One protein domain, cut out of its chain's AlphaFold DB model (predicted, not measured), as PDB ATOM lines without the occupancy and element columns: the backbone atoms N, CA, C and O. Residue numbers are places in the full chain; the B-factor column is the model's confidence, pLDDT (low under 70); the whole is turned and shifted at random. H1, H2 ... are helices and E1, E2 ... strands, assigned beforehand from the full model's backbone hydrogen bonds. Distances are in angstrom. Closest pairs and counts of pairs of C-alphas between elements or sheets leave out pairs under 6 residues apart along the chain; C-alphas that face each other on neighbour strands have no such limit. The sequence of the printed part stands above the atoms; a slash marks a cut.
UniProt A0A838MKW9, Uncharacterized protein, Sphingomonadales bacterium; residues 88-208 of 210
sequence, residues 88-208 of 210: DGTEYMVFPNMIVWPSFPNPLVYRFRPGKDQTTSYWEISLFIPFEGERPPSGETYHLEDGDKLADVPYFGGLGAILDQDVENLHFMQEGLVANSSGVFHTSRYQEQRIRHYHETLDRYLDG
ATOM      1  N   ASP A  88     -25.904  23.248  16.458       95.38
ATOM      2  CA  ASP A  88     -24.582  23.540  15.903       95.38
ATOM      3  C   ASP A  88     -24.633  24.754  14.962       95.38
ATOM      4  O   ASP A  88     -25.646  25.066  14.328       95.38
ATOM      5  N   GLY A  89     -23.495  25.431  14.838       93.56
ATOM      6  CA  GLY A  89     -23.273  26.437  13.809       93.56
ATOM      7  C   GLY A  89     -22.659  25.780  12.581       93.56
ATOM      8  O   GLY A  89     -21.541  25.277  12.648       93.56
ATOM      9  N   THR A  90     -23.357  25.782  11.449       93.69
ATOM     10  CA  THR A  90     -22.737  25.481  10.151       93.69
ATOM     11  C   THR A  90     -22.675  26.765   9.352       93.69
ATOM     12  O   THR A  90     -23.673  27.462   9.243       93.69
ATOM     13  N   GLU A  91     -21.527  27.060   8.764       95.69
ATOM     14  CA  GLU A  91     -21.344  28.215   7.893       95.69
ATOM     15  C   GLU A  91     -20.896  27.737   6.515       95.69
ATOM     16  O   GLU A  91     -20.006  26.893   6.400       95.69
ATOM     17  N   TYR A  92     -21.465  28.316   5.465       96.38
ATOM     18  CA  TYR A  92     -20.975  28.200   4.102       96.38
ATOM     19  C   TYR A  92     -20.510  29.565   3.616       96.38
ATOM     20  O   TYR A  92     -21.316  30.484   3.505       96.38
ATOM     21  N   MET A  93     -19.230  29.693   3.277       97.12
ATOM     22  CA  MET A  93     -18.768  30.806   2.448       97.12
ATOM     23  C   MET A  93     -19.012  30.413   1.000       97.12
ATOM     24  O   MET A  93     -18.500  29.386   0.561       97.12
ATOM     25  N   VAL A  94     -19.796  31.216   0.291       97.44
ATOM     26  CA  VAL A  94     -20.097  31.097  -1.132       97.44
ATOM     27  C   VAL A  94     -19.395  32.244  -1.848       97.44
ATOM     28  O   VAL A  94     -19.723  33.424  -1.670       97.44
ATOM     29  N   PHE A  95     -18.402  31.886  -2.653       97.31
ATOM     30  CA  PHE A  95     -17.614  32.823  -3.437       97.31
ATOM     31  C   PHE A  95     -18.528  33.604  -4.403       97.31
ATOM     32  O   PHE A  95     -19.413  33.007  -5.022       97.31
ATOM     33  N   PRO A  96     -18.331  34.922  -4.578       96.44
ATOM     34  CA  PRO A  96     -17.197  35.699  -4.076       96.44
ATOM     35  C   PRO A  96     -17.410  36.360  -2.713       96.44
ATOM     36  O   PRO A  96     -16.455  36.876  -2.151       96.44
ATOM     37  N   ASN A  97     -18.634  36.442  -2.195       97.44
ATOM     38  CA  ASN A  97     -18.899  37.440  -1.159       97.44
ATOM     39  C   ASN A  97     -20.117  37.182  -0.272       97.44
ATOM     40  O   ASN A  97     -20.632  38.125   0.336       97.44
ATOM     41  N   MET A  98     -20.608  35.947  -0.214       98.06
ATOM     42  CA  MET A  98     -21.784  35.596   0.573       98.06
ATOM     43  C   MET A  98     -21.424  34.545   1.616       98.06
ATOM     44  O   MET A  98     -20.704  33.597   1.322       98.06
ATOM     45  N   ILE A  99     -21.929  34.696   2.834       97.56
ATOM     46  CA  ILE A  99     -21.764  33.716   3.906       97.56
ATOM     47  C   ILE A  99     -23.152  33.336   4.405       97.56
ATOM     48  O   ILE A  99     -23.945  34.211   4.732       97.56
ATOM     49  N   VAL A 100     -23.457  32.043   4.439       97.19
ATOM     50  CA  VAL A 100     -24.771  31.514   4.808       97.19
ATOM     51  C   VAL A 100     -24.628  30.593   6.006       97.19
ATOM     52  O   VAL A 100     -23.911  29.595   5.947       97.19
ATOM     53  N   TRP A 101     -25.372  30.896   7.059       96.12
ATOM     54  CA  TRP A 101     -25.552  30.048   8.222       96.12
ATOM     55  C   TRP A 101     -26.981  29.488   8.197       96.12
ATOM     56  O   TRP A 101     -27.937  30.240   8.393       96.12
ATOM     57  N   PRO A 102     -27.178  28.193   7.886       91.75
ATOM     58  CA  PRO A 102     -28.508  27.628   7.703       91.75
ATOM     59  C   PRO A 102     -29.059  26.966   8.976       91.75
ATOM     60  O   PRO A 102     -29.993  26.176   8.880       91.75
ATOM     61  N   SER A 103     -28.473  27.222  10.152       90.06
ATOM     62  CA  SER A 103     -28.888  26.578  11.400       90.06
ATOM     63  C   SER A 103     -29.803  27.468  12.241       90.06
ATOM     64  O   SER A 103     -29.770  28.695  12.161       90.06
ATOM     65  N   PHE A 104     -30.627  26.841  13.079       92.56
ATOM     66  CA  PHE A 104     -31.552  27.526  13.983       92.56
ATOM     67  C   PHE A 104     -30.886  28.517  14.956       92.56
ATOM     68  O   PHE A 104     -31.476  29.578  15.183       92.56
ATOM     69  N   PRO A 105     -29.712  28.233  15.564       90.31
ATOM     70  CA  PRO A 105     -29.060  29.193  16.457       90.31
ATOM     71  C   PRO A 105     -28.401  30.351  15.701       90.31
ATOM     72  O   PRO A 105     -28.195  31.418  16.276       90.31
ATOM     73  N   ASN A 106     -28.098  30.169  14.413       90.75
ATOM     74  CA  ASN A 106     -27.425  31.155  13.577       90.75
ATOM     75  C   ASN A 106     -28.168  31.314  12.242       90.75
ATOM     76  O   ASN A 106     -27.626  30.935  11.212       90.75
ATOM     77  N   PRO A 107     -29.389  31.871  12.204       93.00
ATOM     78  CA  PRO A 107     -30.145  32.030  10.962       93.00
ATOM     79  C   PRO A 107     -29.656  33.259  10.176       93.00
ATOM     80  O   PRO A 107     -30.408  34.203   9.931       93.00
ATOM     81  N   LEU A 108     -28.365  33.294   9.854       94.88
ATOM     82  CA  LEU A 108     -27.639  34.478   9.398       94.88
ATOM     83  C   LEU A 108     -27.225  34.345   7.937       94.88
ATOM     84  O   LEU A 108     -26.710  33.316   7.505       94.88
ATOM     85  N   VAL A 109     -27.370  35.431   7.186       97.44
ATOM     86  CA  VAL A 109     -26.703  35.586   5.894       97.44
ATOM     87  C   VAL A 109     -25.937  36.893   5.891       97.44
ATOM     88  O   VAL A 109     -26.505  37.952   6.165       97.44
ATOM     89  N   TYR A 110     -24.660  36.811   5.542       97.62
ATOM     90  CA  TYR A 110     -23.812  37.965   5.300       97.62
ATOM     91  C   TYR A 110     -23.556  38.133   3.812       97.62
ATOM     92  O   TYR A 110     -23.359  37.154   3.087       97.62
ATOM     93  N   ARG A 111     -23.502  39.384   3.360       98.00
ATOM     94  CA  ARG A 111     -23.021  39.728   2.025       98.00
ATOM     95  C   ARG A 111     -22.096  40.932   2.094       98.00
ATOM     96  O   ARG A 111     -22.490  41.984   2.583       98.00
ATOM     97  N   PHE A 112     -20.895  40.787   1.549       97.00
ATOM     98  CA  PHE A 112     -19.891  41.848   1.514       97.00
ATOM     99  C   PHE A 112     -19.834  42.457   0.116       97.00
ATOM    100  O   PHE A 112     -19.609  41.756  -0.865       97.00
ATOM    101  N   ARG A 113     -20.058  43.759  -0.038       96.62
ATOM    102  CA  ARG A 113     -19.926  44.431  -1.344       96.62
ATOM    103  C   ARG A 113     -18.761  45.410  -1.316       96.62
ATOM    104  O   ARG A 113     -18.590  46.077  -0.301       96.62
ATOM    105  N   PRO A 114     -17.996  45.552  -2.413       95.81
ATOM    106  CA  PRO A 114     -16.973  46.587  -2.503       95.81
ATOM    107  C   PRO A 114     -17.550  47.971  -2.194       95.81
ATOM    108  O   PRO A 114     -18.663  48.294  -2.621       95.81
ATOM    109  N   GLY A 115     -16.798  48.757  -1.429       94.56
ATOM    110  CA  GLY A 115     -17.126  50.136  -1.109       94.56
ATOM    111  C   GLY A 115     -16.623  51.103  -2.175       94.56
ATOM    112  O   GLY A 115     -16.525  50.785  -3.364       94.56
ATOM    113  N   LYS A 116     -16.307  52.319  -1.736       94.56
ATOM    114  CA  LYS A 116     -15.805  53.391  -2.601       94.56
ATOM    115  C   LYS A 116     -14.364  53.143  -3.059       94.56
ATOM    116  O   LYS A 116     -13.980  53.595  -4.137       94.56
ATOM    117  N   ASP A 117     -13.573  52.466  -2.235       94.31
ATOM    118  CA  ASP A 117     -12.171  52.141  -2.483       94.31
ATOM    119  C   ASP A 117     -11.788  50.804  -1.828       94.31
ATOM    120  O   ASP A 117     -12.625  50.114  -1.252       94.31
ATOM    121  N   GLN A 118     -10.509  50.433  -1.922       90.50
ATOM    122  CA  GLN A 118      -9.982  49.168  -1.396       90.50
ATOM    123  C   GLN A 118     -10.034  49.040   0.136       90.50
ATOM    124  O   GLN A 118      -9.857  47.943   0.649       90.50
ATOM    125  N   THR A 119     -10.261  50.139   0.866       92.12
ATOM    126  CA  THR A 119     -10.325  50.147   2.338       92.12
ATOM    127  C   THR A 119     -11.744  50.083   2.884       92.12
ATOM    128  O   THR A 119     -11.923  50.033   4.097       92.12
ATOM    129  N   THR A 120     -12.755  50.093   2.014       93.62
ATOM    130  CA  THR A 120     -14.161  50.185   2.414       93.62
ATOM    131  C   THR A 120     -14.990  49.068   1.793       93.62
ATOM    132  O   THR A 120     -14.766  48.640   0.659       93.62
ATOM    133  N   SER A 121     -15.989  48.592   2.534       95.25
ATOM    134  CA  SER A 121     -16.968  47.620   2.050       95.25
ATOM    135  C   SER A 121     -18.329  47.865   2.692       95.25
ATOM    136  O   SER A 121     -18.414  48.450   3.767       95.25
ATOM    137  N   TYR A 122     -19.392  47.418   2.031       96.06
ATOM    138  CA  TYR A 122     -20.711  47.308   2.644       96.06
ATOM    139  C   TYR A 122     -20.875  45.900   3.200       96.06
ATOM    140  O   TYR A 122     -20.804  44.935   2.435       96.06
ATOM    141  N   TRP A 123     -21.150  45.792   4.496       96.75
ATOM    142  CA  TRP A 123     -21.520  44.534   5.131       96.75
ATOM    143  C   TRP A 123     -23.032  44.488   5.336       96.75
ATOM    144  O   TRP A 123     -23.595  45.203   6.158       96.75
ATOM    145  N   GLU A 124     -23.707  43.662   4.544       97.31
ATOM    146  CA  GLU A 124     -25.130  43.401   4.714       97.31
ATOM    147  C   GLU A 124     -25.337  42.180   5.601       97.31
ATOM    148  O   GLU A 124     -24.732  41.131   5.369       97.31
ATOM    149  N   ILE A 125     -26.236  42.311   6.574       96.38
ATOM    150  CA  ILE A 125     -26.576  41.268   7.539       96.38
ATOM    151  C   ILE A 125     -28.078  41.020   7.463       96.38
ATOM    152  O   ILE A 125     -28.878  41.940   7.607       96.38
ATOM    153  N   SER A 126     -28.471  39.775   7.207       95.25
ATOM    154  CA  SER A 126     -29.872  39.354   7.140       95.25
ATOM    155  C   SER A 126     -30.143  38.225   8.127       95.25
ATOM    156  O   SER A 126     -29.382  37.260   8.190       95.25
ATOM    157  N   LEU A 127     -31.251  38.337   8.863       93.75
ATOM    158  CA  LEU A 127     -31.744  37.320   9.791       93.75
ATOM    159  C   LEU A 127     -32.951  36.590   9.190       93.75
ATOM    160  O   LEU A 127     -33.948  37.215   8.827       93.75
ATOM    161  N   PHE A 128     -32.880  35.263   9.124       92.81
ATOM    162  CA  PHE A 128     -33.925  34.375   8.607       92.81
ATOM    163  C   PHE A 128     -34.523  33.527   9.732       92.81
ATOM    164  O   PHE A 128     -34.402  32.304   9.746       92.81
ATOM    165  N   ILE A 129     -35.142  34.198  10.704       90.56
ATOM    166  CA  ILE A 129     -35.695  33.560  11.904       90.56
ATOM    167  C   ILE A 129     -36.733  32.487  11.515       90.56
ATOM    168  O   ILE A 129     -37.590  32.761  10.665       90.56
ATOM    169  N   PRO A 130     -36.679  31.279  12.110       91.06
ATOM    170  CA  PRO A 130     -37.651  30.229  11.832       91.06
ATOM    171  C   PRO A 130     -39.069  30.661  12.227       91.06
ATOM    172  O   PRO A 130     -39.268  31.385  13.201       91.06
ATOM    173  N   PHE A 131     -40.063  30.192  11.474       92.88
ATOM    174  CA  PHE A 131     -41.479  30.453  11.726       92.88
ATOM    175  C   PHE A 131     -42.325  29.234  11.344       92.88
ATOM    176  O   PHE A 131     -41.930  28.435  10.496       92.88
ATOM    177  N   GLU A 132     -43.513  29.131  11.934       93.25
ATOM    178  CA  GLU A 132     -44.561  28.206  11.501       93.25
ATOM    179  C   GLU A 132     -45.778  28.967  10.973       93.25
ATOM    180  O   GLU A 132     -46.086  30.073  11.416       93.25
ATOM    181  N   GLY A 133     -46.500  28.350  10.036       92.81
ATOM    182  CA  GLY A 133     -47.697  28.935   9.439       92.81
ATOM    183  C   GLY A 133     -47.380  29.950   8.341       92.81
ATOM    184  O   GLY A 133     -46.568  29.686   7.452       92.81
ATOM    185  N   GLU A 134     -48.076  31.086   8.351       93.62
ATOM    186  CA  GLU A 134     -47.885  32.126   7.339       93.62
ATOM    187  C   GLU A 134     -46.561  32.865   7.549       93.62
ATOM    188  O   GLU A 134     -46.222  33.274   8.659       93.62
ATOM    189  N   ARG A 135     -45.814  33.064   6.456       93.69
ATOM    190  CA  ARG A 135     -44.537  33.779   6.491       93.69
ATOM    191  C   ARG A 135     -44.753  35.218   6.973       93.69
ATOM    192  O   ARG A 135     -45.499  35.946   6.313       93.69
ATOM    193  N   PRO A 136     -44.073  35.660   8.048       91.00
ATOM    194  CA  PRO A 136     -44.167  37.044   8.484       91.00
ATOM    195  C   PRO A 136     -43.613  37.986   7.403       91.00
ATOM    196  O   PRO A 136     -42.741  37.589   6.617       91.00
ATOM    197  N   PRO A 137     -44.095  39.239   7.338       93.56
ATOM    198  CA  PRO A 137     -43.509  40.234   6.450       93.56
ATOM    199  C   PRO A 137     -42.030  40.448   6.790       93.56
ATOM    200  O   PRO A 137     -41.610  40.282   7.936       93.56
ATOM    201  N   SER A 138     -41.238  40.837   5.791       93.25
ATOM    202  CA  SER A 138     -39.848  41.231   6.015       93.25
ATOM    203  C   SER A 138     -39.765  42.384   7.019       93.25
ATOM    204  O   SER A 138     -40.576  43.310   6.970       93.25
ATOM    205  N   GLY A 139     -38.774  42.317   7.910       90.38
ATOM    206  CA  GLY A 139     -38.470  43.395   8.848       90.38
ATOM    207  C   GLY A 139     -37.950  44.656   8.155       90.38
ATOM    208  O   GLY A 139     -37.632  44.654   6.963       90.38
ATOM    209  N   GLU A 140     -37.862  45.738   8.926       92.81
ATOM    210  CA  GLU A 140     -37.241  46.987   8.486       92.81
ATOM    211  C   GLU A 140     -35.759  46.768   8.141       92.81
ATOM    212  O   GLU A 140     -35.061  45.977   8.774       92.81
ATOM    213  N   THR A 141     -35.280  47.470   7.113       94.94
ATOM    214  CA  THR A 141     -33.852  47.517   6.786       94.94
ATOM    215  C   THR A 141     -33.220  48.700   7.501       94.94
ATOM    216  O   THR A 141     -33.597  49.843   7.246       94.94
ATOM    217  N   TYR A 142     -32.241  48.428   8.360       95.38
ATOM    218  CA  TYR A 142     -31.442  49.456   9.018       95.38
ATOM    219  C   TYR A 142     -30.194  49.744   8.183       95.38
ATOM    220  O   TYR A 142     -29.448  48.830   7.829       95.38
ATOM    221  N   HIS A 143     -29.984  51.015   7.852       95.88
ATOM    222  CA  HIS A 143     -28.774  51.493   7.196       95.88
ATOM    223  C   HIS A 143     -27.891  52.152   8.247       95.88
ATOM    224  O   HIS A 143     -28.338  53.083   8.911       95.88
ATOM    225  N   LEU A 144     -26.675  51.639   8.391       95.19
ATOM    226  CA  LEU A 144     -25.678  52.143   9.326       95.19
ATOM    227  C   LEU A 144     -24.557  52.831   8.552       95.19
ATOM    228  O   LEU A 144     -24.165  52.359   7.482       95.19
ATOM    229  N   GLU A 145     -24.066  53.929   9.107       94.25
ATOM    230  CA  GLU A 145     -22.907  54.679   8.631       94.25
ATOM    231  C   GLU A 145     -21.681  54.394   9.517       94.25
ATOM    232  O   GLU A 145     -21.765  53.747  10.564       94.25
ATOM    233  N   ASP A 146     -20.517  54.895   9.107       87.88
ATOM    234  CA  ASP A 146     -19.282  54.750   9.877       87.88
ATOM    235  C   ASP A 146     -19.437  55.313  11.303       87.88
ATOM    236  O   ASP A 146     -19.726  56.496  11.504       87.88
ATOM    237  N   GLY A 147     -19.183  54.466  12.303       89.56
ATOM    238  CA  GLY A 147     -19.276  54.811  13.725       89.56
ATOM    239  C   GLY A 147     -20.623  54.490  14.376       89.56
ATOM    240  O   GLY A 147     -20.701  54.518  15.608       89.56
ATOM    241  N   ASP A 148     -21.647  54.141  13.591       95.75
ATOM    242  CA  ASP A 148     -22.860  53.531  14.130       95.75
ATOM    243  C   ASP A 148     -22.556  52.121  14.659       95.75
ATOM    244  O   ASP A 148     -21.653  51.432  14.177       95.75
ATOM    245  N   LYS A 149     -23.324  51.682  15.659       95.38
ATOM    246  CA  LYS A 149     -23.129  50.384  16.314       95.38
ATOM    247  C   LYS A 149     -24.196  49.386  15.906       95.38
ATOM    248  O   LYS A 149     -25.392  49.672  15.985       95.38
ATOM    249  N   LEU A 150     -23.777  48.168  15.582       95.44
ATOM    250  CA  LEU A 150     -24.680  47.038  15.371       95.44
ATOM    251  C   LEU A 150     -25.390  46.647  16.672       95.44
ATOM    252  O   LEU A 150     -26.515  46.152  16.621       95.44
ATOM    253  N   ALA A 151     -24.788  46.914  17.838       96.00
ATOM    254  CA  ALA A 151     -25.447  46.758  19.135       96.00
ATOM    255  C   ALA A 151     -26.673  47.671  19.332       96.00
ATOM    256  O   ALA A 151     -27.558  47.318  20.114       96.00
ATOM    257  N   ASP A 152     -26.749  48.804  18.625       95.62
ATOM    258  CA  ASP A 152     -27.879  49.735  18.715       95.62
ATOM    259  C   ASP A 152     -29.029  49.357  17.758       95.62
ATOM    260  O   ASP A 152     -30.134  49.898  17.867       95.62
ATOM    261  N   VAL A 153     -28.810  48.399  16.844       94.19
ATOM    262  CA  VAL A 153     -29.845  47.907  15.926       94.19
ATOM    263  C   VAL A 153     -30.904  47.123  16.706       94.19
ATOM    264  O   VAL A 153     -30.587  46.123  17.366       94.19
ATOM    265  N   PRO A 154     -32.191  47.513  16.611       90.50
ATOM    266  CA  PRO A 154     -33.269  46.753  17.224       90.50
ATOM    267  C   PRO A 154     -33.242  45.283  16.785       90.50
ATOM    268  O   PRO A 154     -32.943  44.962  15.639       90.50
ATOM    269  N   TYR A 155     -33.597  44.377  17.698       85.19
ATOM    270  CA  TYR A 155     -33.699  42.925  17.464       85.19
ATOM    271  C   TYR A 155     -32.383  42.150  17.305       85.19
ATOM    272  O   TYR A 155     -32.426  40.922  17.364       85.19
ATOM    273  N   PHE A 156     -31.221  42.801  17.183       89.12
ATOM    274  CA  PHE A 156     -29.939  42.080  17.180       89.12
ATOM    275  C   PHE A 156     -29.578  41.555  18.577       89.12
ATOM    276  O   PHE A 156     -28.960  40.499  18.706       89.12
ATOM    277  N   GLY A 157     -30.010  42.237  19.640       87.00
ATOM    278  CA  GLY A 157     -29.745  41.802  21.012       87.00
ATOM    279  C   GLY A 157     -28.248  41.566  21.245       87.00
ATOM    280  O   GLY A 157     -27.420  42.383  20.853       87.00
ATOM    281  N   GLY A 158     -27.889  40.424  21.839       87.44
ATOM    282  CA  GLY A 158     -26.486  40.073  22.094       87.44
ATOM    283  C   GLY A 158     -25.624  39.912  20.834       87.44
ATOM    284  O   GLY A 158     -24.413  40.100  20.913       87.44
ATOM    285  N   LEU A 159     -26.225  39.622  19.671       91.50
ATOM    286  CA  LEU A 159     -25.494  39.488  18.408       91.50
ATOM    287  C   LEU A 159     -24.826  40.807  18.006       91.50
ATOM    288  O   LEU A 159     -23.697  40.786  17.531       91.50
ATOM    289  N   GLY A 160     -25.488  41.948  18.218       95.25
ATOM    290  CA  GLY A 160     -24.962  43.246  17.791       95.25
ATOM    291  C   GLY A 160     -23.608  43.571  18.427       95.25
ATOM    292  O   GLY A 160     -22.690  43.982  17.730       95.25
ATOM    293  N   ALA A 161     -23.441  43.262  19.716       95.00
ATOM    294  CA  ALA A 161     -22.172  43.455  20.420       95.00
ATOM    295  C   ALA A 161     -21.052  42.513  19.944       95.00
ATOM    296  O   ALA A 161     -19.879  42.860  20.059       95.00
ATOM    297  N   ILE A 162     -21.394  41.322  19.438       94.06
ATOM    298  CA  ILE A 162     -20.423  40.400  18.829       94.06
ATOM    299  C   ILE A 162     -19.985  40.955  17.472       94.06
ATOM    300  O   ILE A 162     -18.794  41.038  17.201       94.06
ATOM    301  N   LEU A 163     -20.935  41.402  16.650       95.38
ATOM    302  CA  LEU A 163     -20.625  41.952  15.332       95.38
ATOM    303  C   LEU A 163     -19.837  43.268  15.420       95.38
ATOM    304  O   LEU A 163     -18.970  43.506  14.588       95.38
ATOM    305  N   ASP A 164     -20.080  44.100  16.439       96.06
ATOM    306  CA  ASP A 164     -19.260  45.293  16.693       96.06
ATOM    307  C   ASP A 164     -17.788  44.924  16.961       96.06
ATOM    308  O   ASP A 164     -16.888  45.604  16.466       96.06
ATOM    309  N   GLN A 165     -17.517  43.812  17.663       95.88
ATOM    310  CA  GLN A 165     -16.144  43.315  17.848       95.88
ATOM    311  C   GLN A 165     -15.512  42.901  16.515       95.88
ATOM    312  O   GLN A 165     -14.320  43.131  16.298       95.88
ATOM    313  N   ASP A 166     -16.294  42.316  15.602       95.19
ATOM    314  CA  ASP A 166     -15.818  41.976  14.260       95.19
ATOM    315  C   ASP A 166     -15.474  43.236  13.451       95.19
ATOM    316  O   ASP A 166     -14.423  43.275  12.810       95.19
ATOM    317  N   VAL A 167     -16.304  44.289  13.518       93.94
ATOM    318  CA  VAL A 167     -16.024  45.583  12.865       93.94
ATOM    319  C   VAL A 167     -14.724  46.193  13.391       93.94
ATOM    320  O   VAL A 167     -13.866  46.587  12.596       93.94
ATOM    321  N   GLU A 168     -14.541  46.234  14.715       94.00
ATOM    322  CA  GLU A 168     -13.311  46.747  15.335       94.00
ATOM    323  C   GLU A 168     -12.078  45.949  14.881       94.00
ATOM    324  O   GLU A 168     -11.064  46.530  14.481       94.00
ATOM    325  N   ASN A 169     -12.170  44.616  14.862       94.88
ATOM    326  CA  ASN A 169     -11.085  43.753  14.399       94.88
ATOM    327  C   ASN A 169     -10.754  43.977  12.917       94.88
ATOM    328  O   ASN A 169      -9.578  44.058  12.557       94.88
ATOM    329  N   LEU A 170     -11.767  44.093  12.052       93.44
ATOM    330  CA  LEU A 170     -11.588  44.347  10.618       93.44
ATOM    331  C   LEU A 170     -10.873  45.672  10.361       93.44
ATOM    332  O   LEU A 170      -9.991  45.726   9.501       93.44
ATOM    333  N   HIS A 171     -11.196  46.711  11.133       91.44
ATOM    334  CA  HIS A 171     -10.519  47.998  11.042       91.44
ATOM    335  C   HIS A 171      -9.014  47.865  11.322       91.44
ATOM    336  O   HIS A 171      -8.194  48.235  10.478       91.44
ATOM    337  N   PHE A 172      -8.638  47.246  12.446       94.50
ATOM    338  CA  PHE A 172      -7.225  47.047  12.787       94.50
ATOM    339  C   PHE A 172      -6.493  46.120  11.809       94.50
ATOM    340  O   PHE A 172      -5.327  46.360  11.485       94.50
ATOM    341  N   MET A 173      -7.162  45.077  11.304       93.81
ATOM    342  CA  MET A 173      -6.591  44.210  10.270       93.81
ATOM    343  C   MET A 173      -6.300  44.993   8.988       93.81
ATOM    344  O   MET A 173      -5.203  44.874   8.444       93.81
ATOM    345  N   GLN A 174      -7.231  45.834   8.531       93.81
ATOM    346  CA  GLN A 174      -7.047  46.632   7.320       93.81
ATOM    347  C   GLN A 174      -5.909  47.651   7.467       93.81
ATOM    348  O   GLN A 174      -5.072  47.762   6.568       93.81
ATOM    349  N   GLU A 175      -5.819  48.356   8.599       94.44
ATOM    350  CA  GLU A 175      -4.699  49.265   8.875       94.44
ATOM    351  C   GLU A 175      -3.353  48.528   8.859       94.44
ATOM    352  O   GLU A 175      -2.391  48.985   8.233       94.44
ATOM    353  N   GLY A 176      -3.294  47.351   9.490       94.69
ATOM    354  CA  GLY A 176      -2.106  46.501   9.504       94.69
ATOM    355  C   GLY A 176      -1.698  46.020   8.110       94.69
ATOM    356  O   GLY A 176      -0.514  46.048   7.775       94.69
ATOM    357  N   LEU A 177      -2.664  45.625   7.275       93.25
ATOM    358  CA  LEU A 177      -2.419  45.202   5.893       93.25
ATOM    359  C   LEU A 177      -1.883  46.350   5.031       93.25
ATOM    360  O   LEU A 177      -0.931  46.147   4.279       93.25
ATOM    361  N   VAL A 178      -2.428  47.561   5.177       93.25
ATOM    362  CA  VAL A 178      -1.944  48.757   4.464       93.25
ATOM    363  C   VAL A 178      -0.536  49.153   4.919       93.25
ATOM    364  O   VAL A 178       0.292  49.550   4.099       93.25
ATOM    365  N   ALA A 179      -0.240  49.029   6.215       94.75
ATOM    366  CA  ALA A 179       1.070  49.355   6.778       94.75
ATOM    367  C   ALA A 179       2.138  48.265   6.551       94.75
ATOM    368  O   ALA A 179       3.322  48.502   6.815       94.75
ATOM    369  N   ASN A 180       1.756  47.072   6.084       94.56
ATOM    370  CA  ASN A 180       2.659  45.936   5.928       94.56
ATOM    371  C   ASN A 180       3.704  46.174   4.823       94.56
ATOM    372  O   ASN A 180       3.456  45.969   3.635       94.56
ATOM    373  N   SER A 181       4.928  46.513   5.231       94.06
ATOM    374  CA  SER A 181       6.044  46.795   4.320       94.06
ATOM    375  C   SER A 181       6.549  45.583   3.535       94.06
ATOM    376  O   SER A 181       7.199  45.759   2.507       94.06
ATOM    377  N   SER A 182       6.266  44.360   3.998       94.38
ATOM    378  CA  SER A 182       6.656  43.144   3.276       94.38
ATOM    379  C   SER A 182       5.780  42.888   2.049       94.38
ATOM    380  O   SER A 182       6.219  42.205   1.128       94.38
ATOM    381  N   GLY A 183       4.543  43.403   2.047       90.06
ATOM    382  CA  GLY A 183       3.532  43.088   1.037       90.06
ATOM    383  C   GLY A 183       3.084  41.620   1.023       90.06
ATOM    384  O   GLY A 183       2.370  41.220   0.110       90.06
ATOM    385  N   VAL A 184       3.498  40.809   2.005       90.94
ATOM    386  CA  VAL A 184       3.163  39.382   2.087       90.94
ATOM    387  C   VAL A 184       2.152  39.151   3.205       90.94
ATOM    388  O   VAL A 184       2.384  39.529   4.355       90.94
ATOM    389  N   PHE A 185       1.036  38.502   2.870       88.94
ATOM    390  CA  PHE A 185       0.044  38.030   3.833       88.94
ATOM    391  C   PHE A 185       0.352  36.583   4.237       88.94
ATOM    392  O   PHE A 185       0.424  35.689   3.393       88.94
ATOM    393  N   HIS A 186       0.564  36.349   5.531       90.69
ATOM    394  CA  HIS A 186       0.896  35.030   6.064       90.69
ATOM    395  C   HIS A 186      -0.320  34.400   6.735       90.69
ATOM    396  O   HIS A 186      -0.896  35.005   7.630       90.69
ATOM    397  N   THR A 187      -0.643  33.161   6.358       93.81
ATOM    398  CA  THR A 187      -1.708  32.383   7.003       93.81
ATOM    399  C   THR A 187      -1.156  31.234   7.852       93.81
ATOM    400  O   THR A 187      -0.176  30.567   7.502       93.81
ATOM    401  N   SER A 188      -1.814  30.961   8.972       92.44
ATOM    402  CA  SER A 188      -1.662  29.785   9.815       92.44
ATOM    403  C   SER A 188      -1.947  28.518   9.031       92.44
ATOM    404  O   SER A 188      -2.992  28.358   8.397       92.44
ATOM    405  N   ARG A 189      -1.042  27.546   9.147       86.25
ATOM    406  CA  ARG A 189      -1.150  26.263   8.446       86.25
ATOM    407  C   ARG A 189      -2.444  25.518   8.774       86.25
ATOM    408  O   ARG A 189      -3.036  24.949   7.864       86.25
ATOM    409  N   TYR A 190      -2.876  25.533  10.036       85.94
ATOM    410  CA  TYR A 190      -3.986  24.699  10.505       85.94
ATOM    411  C   TYR A 190      -5.346  25.408  10.455       85.94
ATOM    412  O   TYR A 190      -6.307  24.836   9.958       85.94
ATOM    413  N   GLN A 191      -5.429  26.656  10.923       89.88
ATOM    414  CA  GLN A 191      -6.721  27.326  11.149       89.88
ATOM    415  C   GLN A 191      -7.235  28.124   9.938       89.88
ATOM    416  O   GLN A 191      -8.426  28.385   9.834       89.88
ATOM    417  N   GLU A 192      -6.372  28.483   8.983       93.88
ATOM    418  CA  GLU A 192      -6.712  29.461   7.932       93.88
ATOM    419  C   GLU A 192      -6.757  28.852   6.521       93.88
ATOM    420  O   GLU A 192      -6.531  29.521   5.513       93.88
ATOM    421  N   GLN A 193      -7.069  27.556   6.423       93.50
ATOM    422  CA  GLN A 193      -7.177  26.871   5.128       93.50
ATOM    423  C   GLN A 193      -8.283  27.437   4.231       93.50
ATOM    424  O   GLN A 193      -8.106  27.507   3.020       93.50
ATOM    425  N   ARG A 194      -9.402  27.879   4.819       95.19
ATOM    426  CA  ARG A 194     -10.529  28.464   4.076       95.19
ATOM    427  C   ARG A 194     -10.164  29.821   3.469       95.19
ATOM    428  O   ARG A 194     -10.571  30.104   2.350       95.19
ATOM    429  N   ILE A 195      -9.355  30.611   4.183       95.06
ATOM    430  CA  ILE A 195      -8.828  31.894   3.698       95.06
ATOM    431  C   ILE A 195      -7.913  31.647   2.496       95.06
ATOM    432  O   ILE A 195      -8.106  32.253   1.448       95.06
ATOM    433  N   ARG A 196      -6.974  30.693   2.596       94.12
ATOM    434  CA  ARG A 196      -6.124  30.314   1.451       94.12
ATOM    435  C   ARG A 196      -6.939  29.857   0.248       94.12
ATOM    436  O   ARG A 196      -6.725  30.369  -0.838       94.12
ATOM    437  N   HIS A 197      -7.899  28.962   0.460       95.06
ATOM    438  CA  HIS A 197      -8.773  28.471  -0.603       95.06
ATOM    439  C   HIS A 197      -9.548  29.604  -1.298       95.06
ATOM    440  O   HIS A 197      -9.627  29.630  -2.519       95.06
ATOM    441  N   TYR A 198     -10.060  30.580  -0.538       96.06
ATOM    442  CA  TYR A 198     -10.693  31.771  -1.109       96.06
ATOM    443  C   TYR A 198      -9.735  32.563  -2.012       96.06
ATOM    444  O   TYR A 198     -10.103  32.922  -3.131       96.06
ATOM    445  N   HIS A 199      -8.506  32.815  -1.546       94.56
ATOM    446  CA  HIS A 199      -7.499  33.543  -2.323       94.56
ATOM    447  C   HIS A 199      -7.032  32.763  -3.558       94.56
ATOM    448  O   HIS A 199      -6.927  33.352  -4.626       94.56
ATOM    449  N   GLU A 200      -6.846  31.445  -3.459       94.31
ATOM    450  CA  GLU A 200      -6.517  30.586  -4.605       94.31
ATOM    451  C   GLU A 200      -7.618  30.633  -5.678       94.31
ATOM    452  O   GLU A 200      -7.321  30.736  -6.871       94.31
ATOM    453  N   THR A 201      -8.895  30.607  -5.281       96.50
ATOM    454  CA  THR A 201     -10.016  30.785  -6.216       96.50
ATOM    455  C   THR A 201     -10.008  32.178  -6.845       96.50
ATOM    456  O   THR A 201     -10.186  32.298  -8.059       96.50
ATOM    457  N   LEU A 202      -9.787  33.230  -6.051       96.12
ATOM    458  CA  LEU A 202      -9.717  34.608  -6.541       96.12
ATOM    459  C   LEU A 202      -8.587  34.790  -7.564       96.12
ATOM    460  O   LEU A 202      -8.834  35.329  -8.642       96.12
ATOM    461  N   ASP A 203      -7.386  34.300  -7.262       95.75
ATOM    462  CA  ASP A 203      -6.218  34.389  -8.143       95.75
ATOM    463  C   ASP A 203      -6.488  33.694  -9.482       95.75
ATOM    464  O   ASP A 203      -6.238  34.263 -10.542       95.75
ATOM    465  N   ARG A 204      -7.124  32.514  -9.465       95.75
ATOM    466  CA  ARG A 204      -7.497  31.812 -10.703       95.75
ATOM    467  C   ARG A 204      -8.461  32.615 -11.579       95.75
ATOM    468  O   ARG A 204      -8.334  32.575 -12.803       95.75
ATOM    469  N   TYR A 205      -9.399  33.356 -10.982       96.75
ATOM    470  CA  TYR A 205     -10.271  34.276 -11.721       96.75
ATOM    471  C   TYR A 205      -9.500  35.457 -12.315       96.75
ATOM    472  O   TYR A 205      -9.743  35.818 -13.467       96.75
ATOM    473  N   LEU A 206      -8.581  36.050 -11.549       96.56
ATOM    474  CA  LEU A 206      -7.763  37.180 -12.002       96.56
ATOM    475  C   LEU A 206      -6.812  36.779 -13.139       96.56
ATOM    476  O   LEU A 206      -6.634  37.546 -14.084       96.56
ATOM    477  N   ASP A 207      -6.283  35.558 -13.086       97.31
ATOM    478  CA  ASP A 207      -5.391  34.998 -14.102       97.31
ATOM    479  C   ASP A 207      -6.138  34.416 -15.318       97.31
ATOM    480  O   ASP A 207      -5.516  34.085 -16.330       97.31
ATOM    481  N   GLY A 208      -7.468  34.271 -15.247       95.12
ATOM    482  CA  GLY A 208      -8.286  33.679 -16.313       95.12
ATOM    483  C   GLY A 208      -8.086  32.168 -16.484       95.12
ATOM    484  O   GLY A 208      -8.121  31.660 -17.606       95.12
TER     485      GLY A 208
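What this domain is: This is residues 88 to 208 of the 210 residues of an uncharacterized protein of Sphingomonadales bacterium (UniProt A0A838MKW9). You are looking at a small, twisted sheet of four strands, E1 to E4, with the long helix H1 running past it nearer the E4 side and the shorter helix H2 off by itself, the two helices apart from each other. A long loop, residues 128 to 157, leads from E4 to H1, and its residues 131 to 137 stick out at one end of the long axis. The printed part has 121 residues; along the chain come E1, E2, E3, E4, H1, H2, and the class is mixed, with 60 residues, under half, in named elements. The sheet's order is E1 - E2 - E3 - E4, antiparallel throughout. The whole is loose, with a radius of gyration of the C-alphas of 16.9 A, and elongated, spanning 54 by 30 by 28 A.

Where its parts are: Find C-alpha 89 at (-23.273, 26.437, 13.809), where E1, residues 89 to 94, begins. E2 is residues 98 to 100, E3 is 108 to 114, 20.1 A long, and E4 is 121 to 127, 19.6 A long. H1, residues 158 to 179, runs 32.9 A from (-26.486, 40.073, 22.094). H2, residues 193 to 207, runs 21.0 A to (-5.391, 34.998, -14.102).

How they stand to each other: Start with the sheet, a meander, each strand the antiparallel neighbour of the one before, in three hairpins. Look for N 92 and O 100 at 2.8 A between E1 and E2, N 99 and O 110 at 2.9 A between E2 and E3, and N 113 and O 122 at 2.8 A between E3 and E4. H1 and H2 are not on the sheet, with 2 and 3 pairs of C-alphas within 10 A of it. In H2 every O i to N i+4 pair is within hydrogen-bond range, in H1 17 of 18.

The domain as a whole: Gly 133 and Ser 181 hold the C-alphas farthest apart, 56.9 A. The links E4 to H1 and H1 to H2 are long. The printed part has no cut, and no printed residue is under 70 in pLDDT.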